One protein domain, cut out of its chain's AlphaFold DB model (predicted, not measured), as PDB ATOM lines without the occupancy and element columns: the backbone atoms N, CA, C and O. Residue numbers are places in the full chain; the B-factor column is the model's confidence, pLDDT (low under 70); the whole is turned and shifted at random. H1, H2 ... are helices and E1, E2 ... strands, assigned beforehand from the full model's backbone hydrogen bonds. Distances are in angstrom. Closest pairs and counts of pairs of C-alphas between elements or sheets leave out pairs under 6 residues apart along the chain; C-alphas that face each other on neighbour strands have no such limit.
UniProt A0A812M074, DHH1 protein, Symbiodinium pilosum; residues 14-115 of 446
ATOM      1  N   ALA A  14     146.152 111.899  98.839       91.88
ATOM      2  CA  ALA A  14     147.224 111.930  97.849       91.88
ATOM      3  C   ALA A  14     147.130 110.776  96.836       91.88
ATOM      4  O   ALA A  14     147.607 110.909  95.709       91.88
ATOM      5  N   THR A  15     146.459 109.670  97.187       93.06
ATOM      6  CA  THR A  15     146.215 108.553  96.252       93.06
ATOM      7  C   THR A  15     145.252 108.913  95.119       93.06
ATOM      8  O   THR A  15     145.202 108.222  94.099       93.06
ATOM      9  N   HIS A  16     144.481 109.988  95.285       92.81
ATOM     10  CA  HIS A  16     143.414 110.393  94.370       92.81
ATOM     11  C   HIS A  16     143.647 111.785  93.776       92.81
ATOM     12  O   HIS A  16     143.277 112.040  92.631       92.81
ATOM     13  N   PHE A  17     144.310 112.664  94.527       96.06
ATOM     14  CA  PHE A  17     144.623 114.027  94.129       96.06
ATOM     15  C   PHE A  17     146.086 114.318  94.443       96.06
ATOM     16  O   PHE A  17     146.470 114.429  95.606       96.06
ATOM     17  N   ALA A  18     146.908 114.464  93.402       95.19
ATOM     18  CA  ALA A  18     148.306 114.838  93.578       95.19
ATOM     19  C   ALA A  18     148.408 116.175  94.348       95.19
ATOM     20  O   ALA A  18     147.663 117.105  94.021       95.19
ATOM     21  N   PRO A  19     149.335 116.321  95.311       95.56
ATOM     22  CA  PRO A  19     149.491 117.558  96.084       95.56
ATOM     23  C   PRO A  19     149.632 118.814  95.209       95.56
ATOM     24  O   PRO A  19     148.966 119.819  95.456       95.56
ATOM     25  N   ASP A  20     150.393 118.729  94.114       95.75
ATOM     26  CA  ASP A  20     150.572 119.832  93.159       95.75
ATOM     27  C   ASP A  20     149.276 120.246  92.458       95.75
ATOM     28  O   ASP A  20     149.134 121.386  92.012       95.75
ATOM     29  N   LEU A  21     148.340 119.310  92.285       96.44
ATOM     30  CA  LEU A  21     147.042 119.595  91.688       96.44
ATOM     31  C   LEU A  21     146.152 120.345  92.678       96.44
ATOM     32  O   LEU A  21     145.500 121.317  92.295       96.44
ATOM     33  N   ILE A  22     146.162 119.922  93.944       96.94
ATOM     34  CA  ILE A  22     145.449 120.602  95.027       96.94
ATOM     35  C   ILE A  22     145.983 122.032  95.161       96.94
ATOM     36  O   ILE A  22     145.203 122.976  95.069       96.94
ATOM     37  N   GLY A  23     147.306 122.202  95.265       94.75
ATOM     38  CA  GLY A  23     147.946 123.515  95.382       94.75
ATOM     39  C   GLY A  23     147.603 124.455  94.222       94.75
ATOM     40  O   GLY A  23     147.151 125.574  94.453       94.75
ATOM     41  N   ARG A  24     147.710 123.979  92.972       96.50
ATOM     42  CA  ARG A  24     147.321 124.757  91.778       96.50
ATOM     43  C   ARG A  24     145.832 125.090  91.721       96.50
ATOM     44  O   ARG A  24     145.451 126.071  91.089       96.50
ATOM     45  N   SER A  25     144.980 124.255  92.309       96.88
ATOM     46  CA  SER A  25     143.536 124.497  92.337       96.88
ATOM     47  C   SER A  25     143.178 125.549  93.381       96.88
ATOM     48  O   SER A  25     142.422 126.467  93.079       96.88
ATOM     49  N   LEU A  26     143.783 125.464  94.571       96.69
ATOM     50  CA  LEU A  26     143.649 126.483  95.610       96.69
ATOM     51  C   LEU A  26     144.128 127.851  95.110       96.69
ATOM     52  O   LEU A  26     143.401 128.828  95.248       96.69
ATOM     53  N   SER A  27     145.294 127.918  94.455       95.25
ATOM     54  CA  SER A  27     145.876 129.188  93.986       95.25
ATOM     55  C   SER A  27     145.063 129.886  92.891       95.25
ATOM     56  O   SER A  27     145.251 131.073  92.650       95.25
ATOM     57  N   LYS A  28     144.185 129.163  92.184       96.31
ATOM     58  CA  LYS A  28     143.254 129.755  91.205       96.31
ATOM     59  C   LYS A  28     142.047 130.411  91.864       96.31
ATOM     60  O   LYS A  28     141.435 131.284  91.259       96.31
ATOM     61  N   LEU A  29     141.663 129.923  93.039       97.00
ATOM     62  CA  LEU A  29     140.454 130.342  93.740       97.00
ATOM     63  C   LEU A  29     140.747 131.395  94.797       97.00
ATOM     64  O   LEU A  29     139.936 132.296  94.987       97.00
ATOM     65  N   TRP A  30     141.898 131.291  95.461       97.50
ATOM     66  CA  TRP A  30     142.242 132.129  96.596       97.50
ATOM     67  C   TRP A  30     143.669 132.652  96.524       97.50
ATOM     68  O   TRP A  30     144.586 131.976  96.058       97.50
ATOM     69  N   THR A  31     143.845 133.864  97.035       95.12
ATOM     70  CA  THR A  31     145.138 134.481  97.313       95.12
ATOM     71  C   THR A  31     145.203 134.770  98.804       95.12
ATOM     72  O   THR A  31     144.269 135.328  99.377       95.12
ATOM     73  N   ALA A  32     146.298 134.380  99.453       91.38
ATOM     74  CA  ALA A  32     146.492 134.696 100.859       91.38
ATOM     75  C   ALA A  32     146.794 136.190 101.011       91.38
ATOM     76  O   ALA A  32     147.787 136.680 100.470       91.38
ATOM     77  N   ARG A  33     145.956 136.903 101.767       84.31
ATOM     78  CA  ARG A  33     146.197 138.297 102.134       84.31
ATOM     79  C   ARG A  33     146.145 138.428 103.641       84.31
ATOM     80  O   ARG A  33     145.091 138.469 104.267       84.31
ATOM     81  N   GLY A  34     147.322 138.462 104.248       83.19
ATOM     82  CA  GLY A  34     147.398 138.392 105.695       83.19
ATOM     83  C   GLY A  34     146.851 137.054 106.208       83.19
ATOM     84  O   GLY A  34     147.373 135.991 105.869       83.19
ATOM     85  N   CYS A  35     145.911 137.101 107.152       83.88
ATOM     86  CA  CYS A  35     145.384 135.930 107.872       83.88
ATOM     87  C   CYS A  35     144.230 135.229 107.146       83.88
ATOM     88  O   CYS A  35     143.752 134.209 107.633       83.88
ATOM     89  N   GLU A  36     143.760 135.815 106.050       91.44
ATOM     90  CA  GLU A  36     142.519 135.445 105.380       91.44
ATOM     91  C   GLU A  36     142.820 135.072 103.928       91.44
ATOM     92  O   GLU A  36     143.769 135.578 103.307       91.44
ATOM     93  N   LEU A  37     142.031 134.147 103.389       95.12
ATOM     94  CA  LEU A  37     142.065 133.810 101.977       95.12
ATOM     95  C   LEU A  37     141.048 134.687 101.246       95.12
ATOM     96  O   LEU A  37     139.840 134.484 101.331       95.12
ATOM     97  N   GLU A  38     141.536 135.653 100.474       95.56
ATOM     98  CA  GLU A  38     140.681 136.446  99.591       95.56
ATOM     99  C   GLU A  38     140.481 135.711  98.260       95.56
ATOM    100  O   GLU A  38     141.372 135.008  97.780       95.56
ATOM    101  N   THR A  39     139.316 135.871  97.628       96.06
ATOM    102  CA  THR A  39     139.065 135.302  96.295       96.06
ATOM    103  C   THR A  39     140.047 135.862  95.271       96.06
ATOM    104  O   THR A  39     140.126 137.077  95.082       96.06
ATOM    105  N   ALA A  40     140.766 134.975  94.587       94.06
ATOM    106  CA  ALA A  40     141.718 135.344  93.552       94.06
ATOM    107  C   ALA A  40     140.996 135.929  92.329       94.06
ATOM    108  O   ALA A  40     139.967 135.417  91.875       94.06
ATOM    109  N   LEU A  41     141.570 136.996  91.775       94.69
ATOM    110  CA  LEU A  41     141.155 137.562  90.497       94.69
ATOM    111  C   LEU A  41     142.022 136.968  89.388       94.69
ATOM    112  O   LEU A  41     143.222 136.765  89.567       94.69
ATOM    113  N   THR A  42     141.422 136.686  88.236       92.62
ATOM    114  CA  THR A  42     142.174 136.305  87.037       92.62
ATOM    115  C   THR A  42     142.967 137.497  86.498       92.62
ATOM    116  O   THR A  42     142.729 138.639  86.891       92.62
ATOM    117  N   ASP A  43     143.846 137.266  85.520       89.19
ATOM    118  CA  ASP A  43     144.585 138.337  84.826       89.19
ATOM    119  C   ASP A  43     143.661 139.400  84.196       89.19
ATOM    120  O   ASP A  43     144.066 140.534  83.958       89.19
ATOM    121  N   ALA A  44     142.395 139.045  83.947       91.12
ATOM    122  CA  ALA A  44     141.358 139.949  83.454       91.12
ATOM    123  C   ALA A  44     140.637 140.740  84.567       91.12
ATOM    124  O   ALA A  44     139.708 141.492  84.279       91.12
ATOM    125  N   GLY A  45     141.011 140.555  85.837       93.00
ATOM    126  CA  GLY A  45     140.367 141.173  86.999       93.00
ATOM    127  C   GLY A  45     139.006 140.570  87.371       93.00
ATOM    128  O   GLY A  45     138.299 141.128  88.206       93.00
ATOM    129  N   SER A  46     138.613 139.450  86.758       94.88
ATOM    130  CA  SER A  46     137.342 138.764  87.025       94.88
ATOM    131  C   SER A  46     137.526 137.591  87.990       94.88
ATOM    132  O   SER A  46     138.583 136.969  88.006       94.88
ATOM    133  N   MET A  47     136.486 137.233  88.746       95.12
ATOM    134  CA  MET A  47     136.494 136.014  89.564       95.12
ATOM    135  C   MET A  47     136.523 134.755  88.689       95.12
ATOM    136  O   MET A  47     135.971 134.740  87.588       95.12
ATOM    137  N   TYR A  48     137.120 133.674  89.196       96.12
ATOM    138  CA  TYR A  48     137.085 132.379  88.522       96.12
ATOM    139  C   TYR A  48     135.646 131.834  88.454       96.12
ATOM    140  O   TYR A  48     134.950 131.742  89.468       96.12
ATOM    141  N   THR A  49     135.191 131.472  87.254       97.50
ATOM    142  CA  THR A  49     133.818 131.004  87.007       97.50
ATOM    143  C   THR A  49     133.754 129.496  86.798       97.50
ATOM    144  O   THR A  49     134.619 128.911  86.146       97.50
ATOM    145  N   CYS A  50     132.684 128.866  87.283       97.31
ATOM    146  CA  CYS A  50     132.404 127.449  87.072       97.31
ATOM    147  C   CYS A  50     132.222 127.141  85.572       97.31
ATOM    148  O   CYS A  50     131.375 127.768  84.935       97.31
ATOM    149  N   PRO A  51     132.908 126.130  85.005       96.50
ATOM    150  CA  PRO A  51     132.756 125.770  83.591       96.50
ATOM    151  C   PRO A  51     131.344 125.316  83.182       96.50
ATOM    152  O   PRO A  51     131.019 125.338  81.999       96.50
ATOM    153  N   LEU A  52     130.518 124.865  84.134       95.75
ATOM    154  CA  LEU A  52     129.164 124.365  83.858       95.75
ATOM    155  C   LEU A  52     128.100 125.466  83.883       95.75
ATOM    156  O   LEU A  52     127.150 125.413  83.108       95.75
ATOM    157  N   THR A  53     128.225 126.430  84.796       97.06
ATOM    158  CA  THR A  53     127.204 127.468  85.031       97.06
ATOM    159  C   THR A  53     127.638 128.850  84.561       97.06
ATOM    160  O   THR A  53     126.807 129.752  84.497       97.06
ATOM    161  N   SER A  54     128.929 129.040  84.274       96.38
ATOM    162  CA  SER A  54     129.557 130.339  84.008       96.38
ATOM    163  C   SER A  54     129.376 131.366  85.138       96.38
ATOM    164  O   SER A  54     129.610 132.554  84.938       96.38
ATOM    165  N   SER A  55     128.974 130.924  86.334       97.19
ATOM    166  CA  SER A  55     128.832 131.761  87.529       97.19
ATOM    167  C   SER A  55     130.100 131.706  88.391       97.19
ATOM    168  O   SER A  55     130.818 130.701  88.334       97.19
ATOM    169  N   PRO A  56     130.384 132.734  89.213       97.31
ATOM    170  CA  PRO A  56     131.437 132.660  90.227       97.31
ATOM    171  C   PRO A  56     131.243 131.446  91.142       97.31
ATOM    172  O   PRO A  56     130.108 131.102  91.483       97.31
ATOM    173  N   ILE A  57     132.344 130.791  91.509       97.50
ATOM    174  CA  ILE A  57     132.318 129.596  92.361       97.50
ATOM    175  C   ILE A  57     132.212 130.018  93.830       97.50
ATOM    176  O   ILE A  57     133.040 130.786  94.309       97.50
ATOM    177  N   SER A  58     131.206 129.499  94.532       97.19
ATOM    178  CA  SER A  58     130.994 129.684  95.974       97.19
ATOM    179  C   SER A  58     131.372 128.429  96.764       97.19
ATOM    180  O   SER A  58     132.032 128.542  97.794       97.19
ATOM    181  N   SER A  59     131.032 127.233  96.261       97.31
ATOM    182  CA  SER A  59     131.374 125.946  96.891       97.31
ATOM    183  C   SER A  59     132.263 125.117  95.956       97.31
ATOM    184  O   SER A  59     131.764 124.305  95.171       97.31
ATOM    185  N   PRO A  60     133.592 125.325  95.983       97.94
ATOM    186  CA  PRO A  60     134.504 124.715  95.026       97.94
ATOM    187  C   PRO A  60     134.704 123.216  95.263       97.94
ATOM    188  O   PRO A  60     135.131 122.765  96.332       97.94
ATOM    189  N   LEU A  61     134.473 122.452  94.200       97.50
ATOM    190  CA  LEU A  61     134.665 121.012  94.123       97.50
ATOM    191  C   LEU A  61     135.727 120.687  93.062       97.50
ATOM    192  O   LEU A  61     135.546 120.990  91.882       97.50
ATOM    193  N   LEU A  62     136.827 120.058  93.477       97.56
ATOM    194  CA  LEU A  62     137.896 119.584  92.598       97.56
ATOM    195  C   LEU A  62     137.621 118.146  92.162       97.56
ATOM    196  O   LEU A  62     137.428 117.262  92.998       97.56
ATOM    197  N   LEU A  63     137.645 117.891  90.859       95.56
ATOM    198  CA  LEU A  63     137.573 116.535  90.315       95.56
ATOM    199  C   LEU A  63     138.960 116.000  89.952       95.56
ATOM    200  O   LEU A  63     139.925 116.748  89.812       95.56
ATOM    201  N   SER A  64     139.059 114.681  89.777       92.25
ATOM    202  CA  SER A  64     140.310 113.995  89.422       92.25
ATOM    203  C   SER A  64     140.905 114.424  88.069       92.25
ATOM    204  O   SER A  64     142.049 114.097  87.774       92.25
ATOM    205  N   ASP A  65     140.135 115.118  87.225       90.94
ATOM    206  CA  ASP A  65     140.600 115.712  85.964       90.94
ATOM    207  C   ASP A  65     141.313 117.066  86.156       90.94
ATOM    208  O   ASP A  65     141.880 117.604  85.207       90.94
ATOM    209  N   GLY A  66     141.316 117.600  87.380       94.06
ATOM    210  CA  GLY A  66     141.939 118.872  87.726       94.06
ATOM    211  C   GLY A  66     141.084 120.109  87.466       94.06
ATOM    212  O   GLY A  66     141.568 121.230  87.645       94.06
ATOM    213  N   CYS A  67     139.830 119.930  87.055       95.81
ATOM    214  CA  CYS A  67     138.877 121.018  86.894       95.81
ATOM    215  C   CYS A  67     138.138 121.301  88.209       95.81
ATOM    216  O   CYS A  67     137.836 120.394  88.991       95.81
ATOM    217  N   ILE A  68     137.831 122.580  88.427       97.62
ATOM    218  CA  ILE A  68     137.104 123.073  89.598       97.62
ATOM    219  C   ILE A  68     135.693 123.443  89.159       97.62
ATOM    220  O   ILE A  68     135.512 124.169  88.179       97.62
ATOM    221  N   TYR A  69     134.705 122.964  89.899       97.69
ATOM    222  CA  TYR A  69     133.297 123.215  89.632       97.69
ATOM    223  C   TYR A  69     132.597 123.748  90.877       97.69
ATOM    224  O   TYR A  69     133.072 123.568  91.995       97.69
ATOM    225  N   GLU A  70     131.434 124.357  90.670       97.94
ATOM    226  CA  GLU A  70     130.468 124.579  91.744       97.94
ATOM    227  C   GLU A  70     129.874 123.233  92.179       97.94
ATOM    228  O   GLU A  70     129.413 122.457  91.332       97.94
ATOM    229  N   GLU A  71     129.884 122.952  93.482       97.19
ATOM    230  CA  GLU A  71     129.500 121.653  94.039       97.19
ATOM    231  C   GLU A  71     128.101 121.211  93.590       97.19
ATOM    232  O   GLU A  71     127.936 120.102  93.073       97.19
ATOM    233  N   GLU A  72     127.097 122.079  93.734       97.38
ATOM    234  CA  GLU A  72     125.712 121.745  93.383       97.38
ATOM    235  C   GLU A  72     125.556 121.449  91.886       97.38
ATOM    236  O   GLU A  72     124.911 120.468  91.499       97.38
ATOM    237  N   ALA A  73     126.205 122.253  91.039       96.75
ATOM    238  CA  ALA A  73     126.169 122.089  89.590       96.75
ATOM    239  C   ALA A  73     126.857 120.790  89.147       96.75
ATOM    240  O   ALA A  73     126.323 120.060  88.308       96.75
ATOM    241  N   ALA A  74     128.012 120.471  89.738       95.06
ATOM    242  CA  ALA A  74     128.740 119.238  89.463       95.06
ATOM    243  C   ALA A  74     127.921 118.006  89.869       95.06
ATOM    244  O   ALA A  74     127.736 117.090  89.065       95.06
ATOM    245  N   LEU A  75     127.367 117.995  91.085       94.44
ATOM    246  CA  LEU A  75     126.541 116.889  91.574       94.44
ATOM    247  C   LEU A  75     125.281 116.697  90.721       94.44
ATOM    248  O   LEU A  75     124.925 115.560  90.402       94.44
ATOM    249  N   HIS A  76     124.618 117.783  90.311       94.88
ATOM    250  CA  HIS A  76     123.469 117.713  89.407       94.88
ATOM    251  C   HIS A  76     123.853 117.139  88.032       94.88
ATOM    252  O   HIS A  76     123.163 116.256  87.507       94.88
ATOM    253  N   PHE A  77     124.976 117.593  87.466       93.94
ATOM    254  CA  PHE A  77     125.489 117.117  86.185       93.94
ATOM    255  C   PHE A  77     125.797 115.612  86.216       93.94
ATOM    256  O   PHE A  77     125.322 114.875  85.349       93.94
ATOM    257  N   PHE A  78     126.509 115.127  87.240       89.81
ATOM    258  CA  PHE A  78     126.850 113.703  87.353       89.81
ATOM    259  C   PHE A  78     125.625 112.817  87.575       89.81
ATOM    260  O   PHE A  78     125.482 111.809  86.885       89.81
ATOM    261  N   ARG A  79     124.677 113.231  88.425       90.31
ATOM    262  CA  ARG A  79     123.418 112.489  88.634       90.31
ATOM    263  C   ARG A  79     122.576 112.372  87.366       90.31
ATOM    264  O   ARG A  79     121.885 111.373  87.176       90.31
ATOM    265  N   THR A  80     122.586 113.401  86.521       92.12
ATOM    266  CA  THR A  80     121.816 113.400  85.269       92.12
ATOM    267  C   THR A  80     122.499 112.533  84.215       92.12
ATOM    268  O   THR A  80     121.834 111.747  83.543       92.12
ATOM    269  N   ARG A  81     123.832 112.613  84.119       87.25
ATOM    270  CA  ARG A  81     124.625 111.880  83.128       87.25
ATOM    271  C   ARG A  81     124.700 110.375  83.402       87.25
ATOM    272  O   ARG A  81     124.574 109.589  82.463       87.25
ATOM    273  N   GLU A  82     124.821 109.966  84.668       82.06
ATOM    274  CA  GLU A  82     124.805 108.546  85.066       82.06
ATOM    275  C   GLU A  82     123.506 107.832  84.662       82.06
ATOM    276  O   GLU A  82     123.517 106.639  84.374       82.06
ATOM    277  N   LYS A  83     122.379 108.553  84.574       82.25
ATOM    278  CA  LYS A  83     121.113 107.973  84.098       82.25
ATOM    279  C   LYS A  83     121.111 107.698  82.594       82.25
ATOM    280  O   LYS A  83     120.366 106.831  82.143       82.25
ATOM    281  N   THR A  84     121.905 108.436  81.819       82.31
ATOM    282  CA  THR A  84     121.906 108.377  80.349       82.31
ATOM    283  C   THR A  84     123.002 107.485  79.765       82.31
ATOM    284  O   THR A  84     122.768 106.830  78.752       82.31
ATOM    285  N   GLU A  85     124.178 107.402  80.393       80.06
ATOM    286  CA  GLU A  85     125.302 106.587  79.913       80.06
ATOM    287  C   GLU A  85     125.400 105.281  80.723       80.06
ATOM    288  O   GLU A  85     125.926 105.255  81.828       80.06
ATOM    289  N   LYS A  86     124.912 104.162  80.162       77.38
ATOM    290  CA  LYS A  86     125.047 102.813  80.761       77.38
ATOM    291  C   LYS A  86     126.472 102.236  80.691       77.38
ATOM    292  O   LYS A  86     126.690 101.096  81.098       77.38
ATOM    293  N   SER A  87     127.436 102.964  80.133       69.50
ATOM    294  CA  SER A  87     128.830 102.527  80.094       69.50
ATOM    295  C   SER A  87     129.460 102.713  81.475       69.50
ATOM    296  O   SER A  87     129.398 103.788  82.064       69.50
ATOM    297  N   ALA A  88     130.063 101.644  81.997       57.81
ATOM    298  CA  ALA A  88     130.685 101.583  83.319       57.81
ATOM    299  C   ALA A  88     131.930 102.489  83.418       57.81
ATOM    300  O   ALA A  88     133.067 102.016  83.416       57.81
ATOM    301  N   SER A  89     131.733 103.807  83.473       71.56
ATOM    302  CA  SER A  89     132.803 104.743  83.805       71.56
ATOM    303  C   SER A  89     133.161 104.588  85.285       71.56
ATOM    304  O   SER A  89     132.286 104.402  86.130       71.56
ATOM    305  N   LYS A  90     134.462 104.594  85.601       74.88
ATOM    306  CA  LYS A  90     134.942 104.507  86.987       74.88
ATOM    307  C   LYS A  90     134.331 105.657  87.804       74.88
ATOM    308  O   LYS A  90     134.255 106.767  87.270       74.88
ATOM    309  N   PRO A  91     133.932 105.422  89.070       69.38
ATOM    310  CA  PRO A  91     133.384 106.476  89.915       69.38
ATOM    311  C   PRO A  91     134.382 107.631  89.981       69.38
ATOM    312  O   PRO A  91     135.538 107.445  90.369       69.38
ATOM    313  N   LYS A  92     133.948 108.817  89.548       82.88
ATOM    314  CA  LYS A  92     134.771 110.022  89.628       82.88
ATOM    315  C   LYS A  92     134.838 110.446  91.085       82.88
ATOM    316  O   LYS A  92     133.813 110.692  91.715       82.88
ATOM    317  N   GLN A  93     136.047 110.511  91.614       92.50
ATOM    318  CA  GLN A  93     136.276 111.039  92.947       92.50
ATOM    319  C   GLN A  93     136.268 112.564  92.893       92.50
ATOM    320  O   GLN A  93     136.715 113.169  91.913       92.50
ATOM    321  N   ALA A  94     135.741 113.169  93.950       95.12
ATOM    322  CA  ALA A  94     135.621 114.606  94.096       95.12
ATOM    323  C   ALA A  94     136.150 115.025  95.471       95.12
ATOM    324  O   ALA A  94     135.916 114.334  96.463       95.12
ATOM    325  N   LEU A  95     136.853 116.153  95.520       96.50
ATOM    326  CA  LEU A  95     137.414 116.743  96.726       96.50
ATOM    327  C   LEU A  95     136.792 118.123  96.947       96.50
ATOM    328  O   LEU A  95     136.885 118.998  96.088       96.50
ATOM    329  N   ARG A  96     136.170 118.332  98.109       97.62
ATOM    330  CA  ARG A  96     135.694 119.660  98.522       97.62
ATOM    331  C   ARG A  96     136.888 120.503  98.950       97.62
ATOM    332  O   ARG A  96     137.624 120.094  99.846       97.62
ATOM    333  N   LEU A  97     137.069 121.668  98.332       96.94
ATOM    334  CA  LEU A  97     138.190 122.554  98.653       96.94
ATOM    335  C   LEU A  97     137.889 123.511  99.816       96.94
ATOM    336  O   LEU A  97     138.829 123.977 100.446       96.94
ATOM    337  N   GLY A  98     136.615 123.752 100.147       96.56
ATOM    338  CA  GLY A  98     136.212 124.635 101.255       96.56
ATOM    339  C   GLY A  98     136.868 124.297 102.605       96.56
ATOM    340  O   GLY A  98     137.570 125.143 103.145       96.56
ATOM    341  N   PRO A  99     136.769 123.050 103.110       97.00
ATOM    342  CA  PRO A  99     137.405 122.674 104.379       97.00
ATOM    343  C   PRO A  99     138.932 122.816 104.367       97.00
ATOM    344  O   PRO A  99     139.552 123.049 105.402       97.00
ATOM    345  N   LEU A 100     139.556 122.660 103.196       95.31
ATOM    346  CA  LEU A 100     140.994 122.858 103.052       95.31
ATOM    347  C   LEU A 100     141.354 124.347 103.104       95.31
ATOM    348  O   LEU A 100     142.356 124.691 103.721       95.31
ATOM    349  N   ALA A 101     140.536 125.221 102.508       95.75
ATOM    350  CA  ALA A 101     140.683 126.669 102.632       95.75
ATOM    351  C   ALA A 101     140.558 127.116 104.100       95.75
ATOM    352  O   ALA A 101     141.454 127.789 104.597       95.75
ATOM    353  N   GLU A 102     139.542 126.636 104.825       96.19
ATOM    354  CA  GLU A 102     139.375 126.903 106.266       96.19
ATOM    355  C   GLU A 102     140.583 126.424 107.088       96.19
ATOM    356  O   GLU A 102     141.061 127.120 107.983       96.19
ATOM    357  N   ALA A 103     141.124 125.240 106.773       94.88
ATOM    358  CA  ALA A 103     142.321 124.724 107.432       94.88
ATOM    359  C   ALA A 103     143.561 125.589 107.146       94.88
ATOM    360  O   ALA A 103     144.380 125.802 108.042       94.88
ATOM    361  N   VAL A 104     143.698 126.101 105.919       94.19
ATOM    362  CA  VAL A 104     144.770 127.036 105.552       94.19
ATOM    363  C   VAL A 104     144.597 128.368 106.280       94.19
ATOM    364  O   VAL A 104     145.577 128.872 106.815       94.19
ATOM    365  N   GLU A 105     143.390 128.920 106.382       94.00
ATOM    366  CA  GLU A 105     143.136 130.144 107.158       94.00
ATOM    367  C   GLU A 105     143.451 129.956 108.641       94.00
ATOM    368  O   GLU A 105     144.165 130.768 109.227       94.00
ATOM    369  N   ALA A 106     143.007 128.851 109.243       92.19
ATOM    370  CA  ALA A 106     143.336 128.520 110.627       92.19
ATOM    371  C   ALA A 106     144.857 128.387 110.832       92.19
ATOM    372  O   ALA A 106     145.400 128.867 111.829       92.19
ATOM    373  N   PHE A 107     145.561 127.779 109.871       90.38
ATOM    374  CA  PHE A 107     147.020 127.706 109.876       90.38
ATOM    375  C   PHE A 107     147.658 129.096 109.775       90.38
ATOM    376  O   PHE A 107     148.522 129.424 110.584       90.38
ATOM    377  N   LEU A 108     147.203 129.939 108.844       86.88
ATOM    378  CA  LEU A 108     147.698 131.305 108.683       86.88
ATOM    379  C   LEU A 108     147.477 132.124 109.957       86.88
ATOM    380  O   LEU A 108     148.399 132.798 110.407       86.88
ATOM    381  N   GLN A 109     146.299 132.034 110.578       87.12
ATOM    382  CA  GLN A 109     145.997 132.674 111.859       87.12
ATOM    383  C   GLN A 109     146.941 132.197 112.970       87.12
ATOM    384  O   GLN A 109     147.441 133.014 113.746       87.12
ATOM    385  N   HIS A 110     147.239 130.898 113.024       84.44
ATOM    386  CA  HIS A 110     148.167 130.347 114.008       84.44
ATOM    387  C   HIS A 110     149.612 130.809 113.777       84.44
ATOM    388  O   HIS A 110     150.304 131.164 114.731       84.44
ATOM    389  N   CYS A 111     150.058 130.880 112.520       76.06
ATOM    390  CA  CYS A 111     151.367 131.433 112.172       76.06
ATOM    391  C   CYS A 111     151.507 132.906 112.586       76.06
ATOM    392  O   CYS A 111     152.595 133.328 112.972       76.06
ATOM    393  N   ASN A 112     150.413 133.672 112.582       73.81
ATOM    394  CA  ASN A 112     150.431 135.074 113.016       73.81
ATOM    395  C   ASN A 112     150.557 135.227 114.518       73.81
ATOM    396  O   ASN A 112     151.252 136.126 114.980       73.81
ATOM    397  N   ALA A 113     149.956 134.317 115.283       71.06
ATOM    398  CA  ALA A 113     150.137 134.287 116.728       71.06
ATOM    399  C   ALA A 113     151.604 134.038 117.138       71.06
ATOM    400  O   ALA A 113     151.969 134.311 118.279       71.06
ATOM    401  N   ALA A 114     152.448 133.539 116.226       68.00
ATOM    402  CA  ALA A 114     153.851 133.234 116.486       68.00
ATOM    403  C   ALA A 114     154.838 134.388 116.183       68.00
ATOM    404  O   ALA A 114     156.042 134.175 116.304       68.00
ATOM    405  N   GLY A 115     154.370 135.590 115.811       64.69
ATOM    406  CA  GLY A 115     155.217 136.799 115.717       64.69
ATOM    407  C   GLY A 115     156.106 136.915 114.469       64.69
ATOM    408  O   GLY A 115     156.963 137.786 114.373       64.69
TER     409      GLY A 115
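This is residues 14 to 115 of the 446 residues of the protein "DHH1 protein" of Symbiodinium pilosum (UniProt A0A812M074). A small three-stranded sheet, E4, E3 and E5, sits near the middle of an elongated shape, with H2 and H3 reaching out toward opposite ends. H1 packs on this sheet and the hairpin of E1 and E2 packs on H3, while residues 79 to 91, of which 79 to 84 belong to H2, stick out. The printed part has 102 residues with three named helices and five named strands, in the order H1 E1 E2 E3 E4 H2 E5 H3; the class is mixed and both sheets, E4 - E3 - E5 and E1 - E2, are antiparallel. It is only just loose, close to compact, with a radius of gyration of the C-alphas of 15.7 A and spans of 57 by 33 by 19 A.

H1, residues 19 to 29, is on the sheet of E3, residues 60 to 63, E4, residues 68 to 70, and E5, residues 94 to 96; the closest C-alphas of H1 and E3 are those of Ser 25 and Leu 62, 7.5 A apart. E1, residues 30 to 33, and E2, residues 36 to 39, form a hairpin, with N 31 and O 38 within hydrogen-bond range at 2.8 A. The closest C-alphas of E2 and H3, residues 98 to 113, are those of Glu 36 and Glu 105, 5.6 A apart. H1 and H3 are close but not clearly touching, about perpendicular at 87 degrees, with C-alphas 26 and 101 closest at 7.6 A. E3 and E4 form a hairpin, with N 61 and O 69 at 2.8 A; E3 and E5 are antiparallel, with N 62 and O 95 at 2.8 A. H2, residues 71 to 84, runs along the strands, at 10 degrees to E3 on the local plane; its height over the sheet is 12.4 A. E4, H2 and E5 make a split strand-helix-strand unit, two strands running the same way with E3 between them, and its crossover is right-handed. H2 and H3 are apart. Every O i to N i+4 pair is within hydrogen-bond range in H3, against 5 of 7 in H1 and 8 of 10 in H2.

H1 begins at C-alpha 19, (149.491, 117.558, 96.084), and is 15.8 A long. H2 measures 20.5 A and H3 22.9 A, ending at C-alpha 113, (150.137, 134.287, 116.728).

The C-alphas farthest apart, those of Lys 86 and Gly 115, are 57.3 A apart. The printed part has no cut; the link from E2 to E3 is long, with 20 residues. Residues 87 to 88, 91 and 114 to 115 have pLDDT under 70.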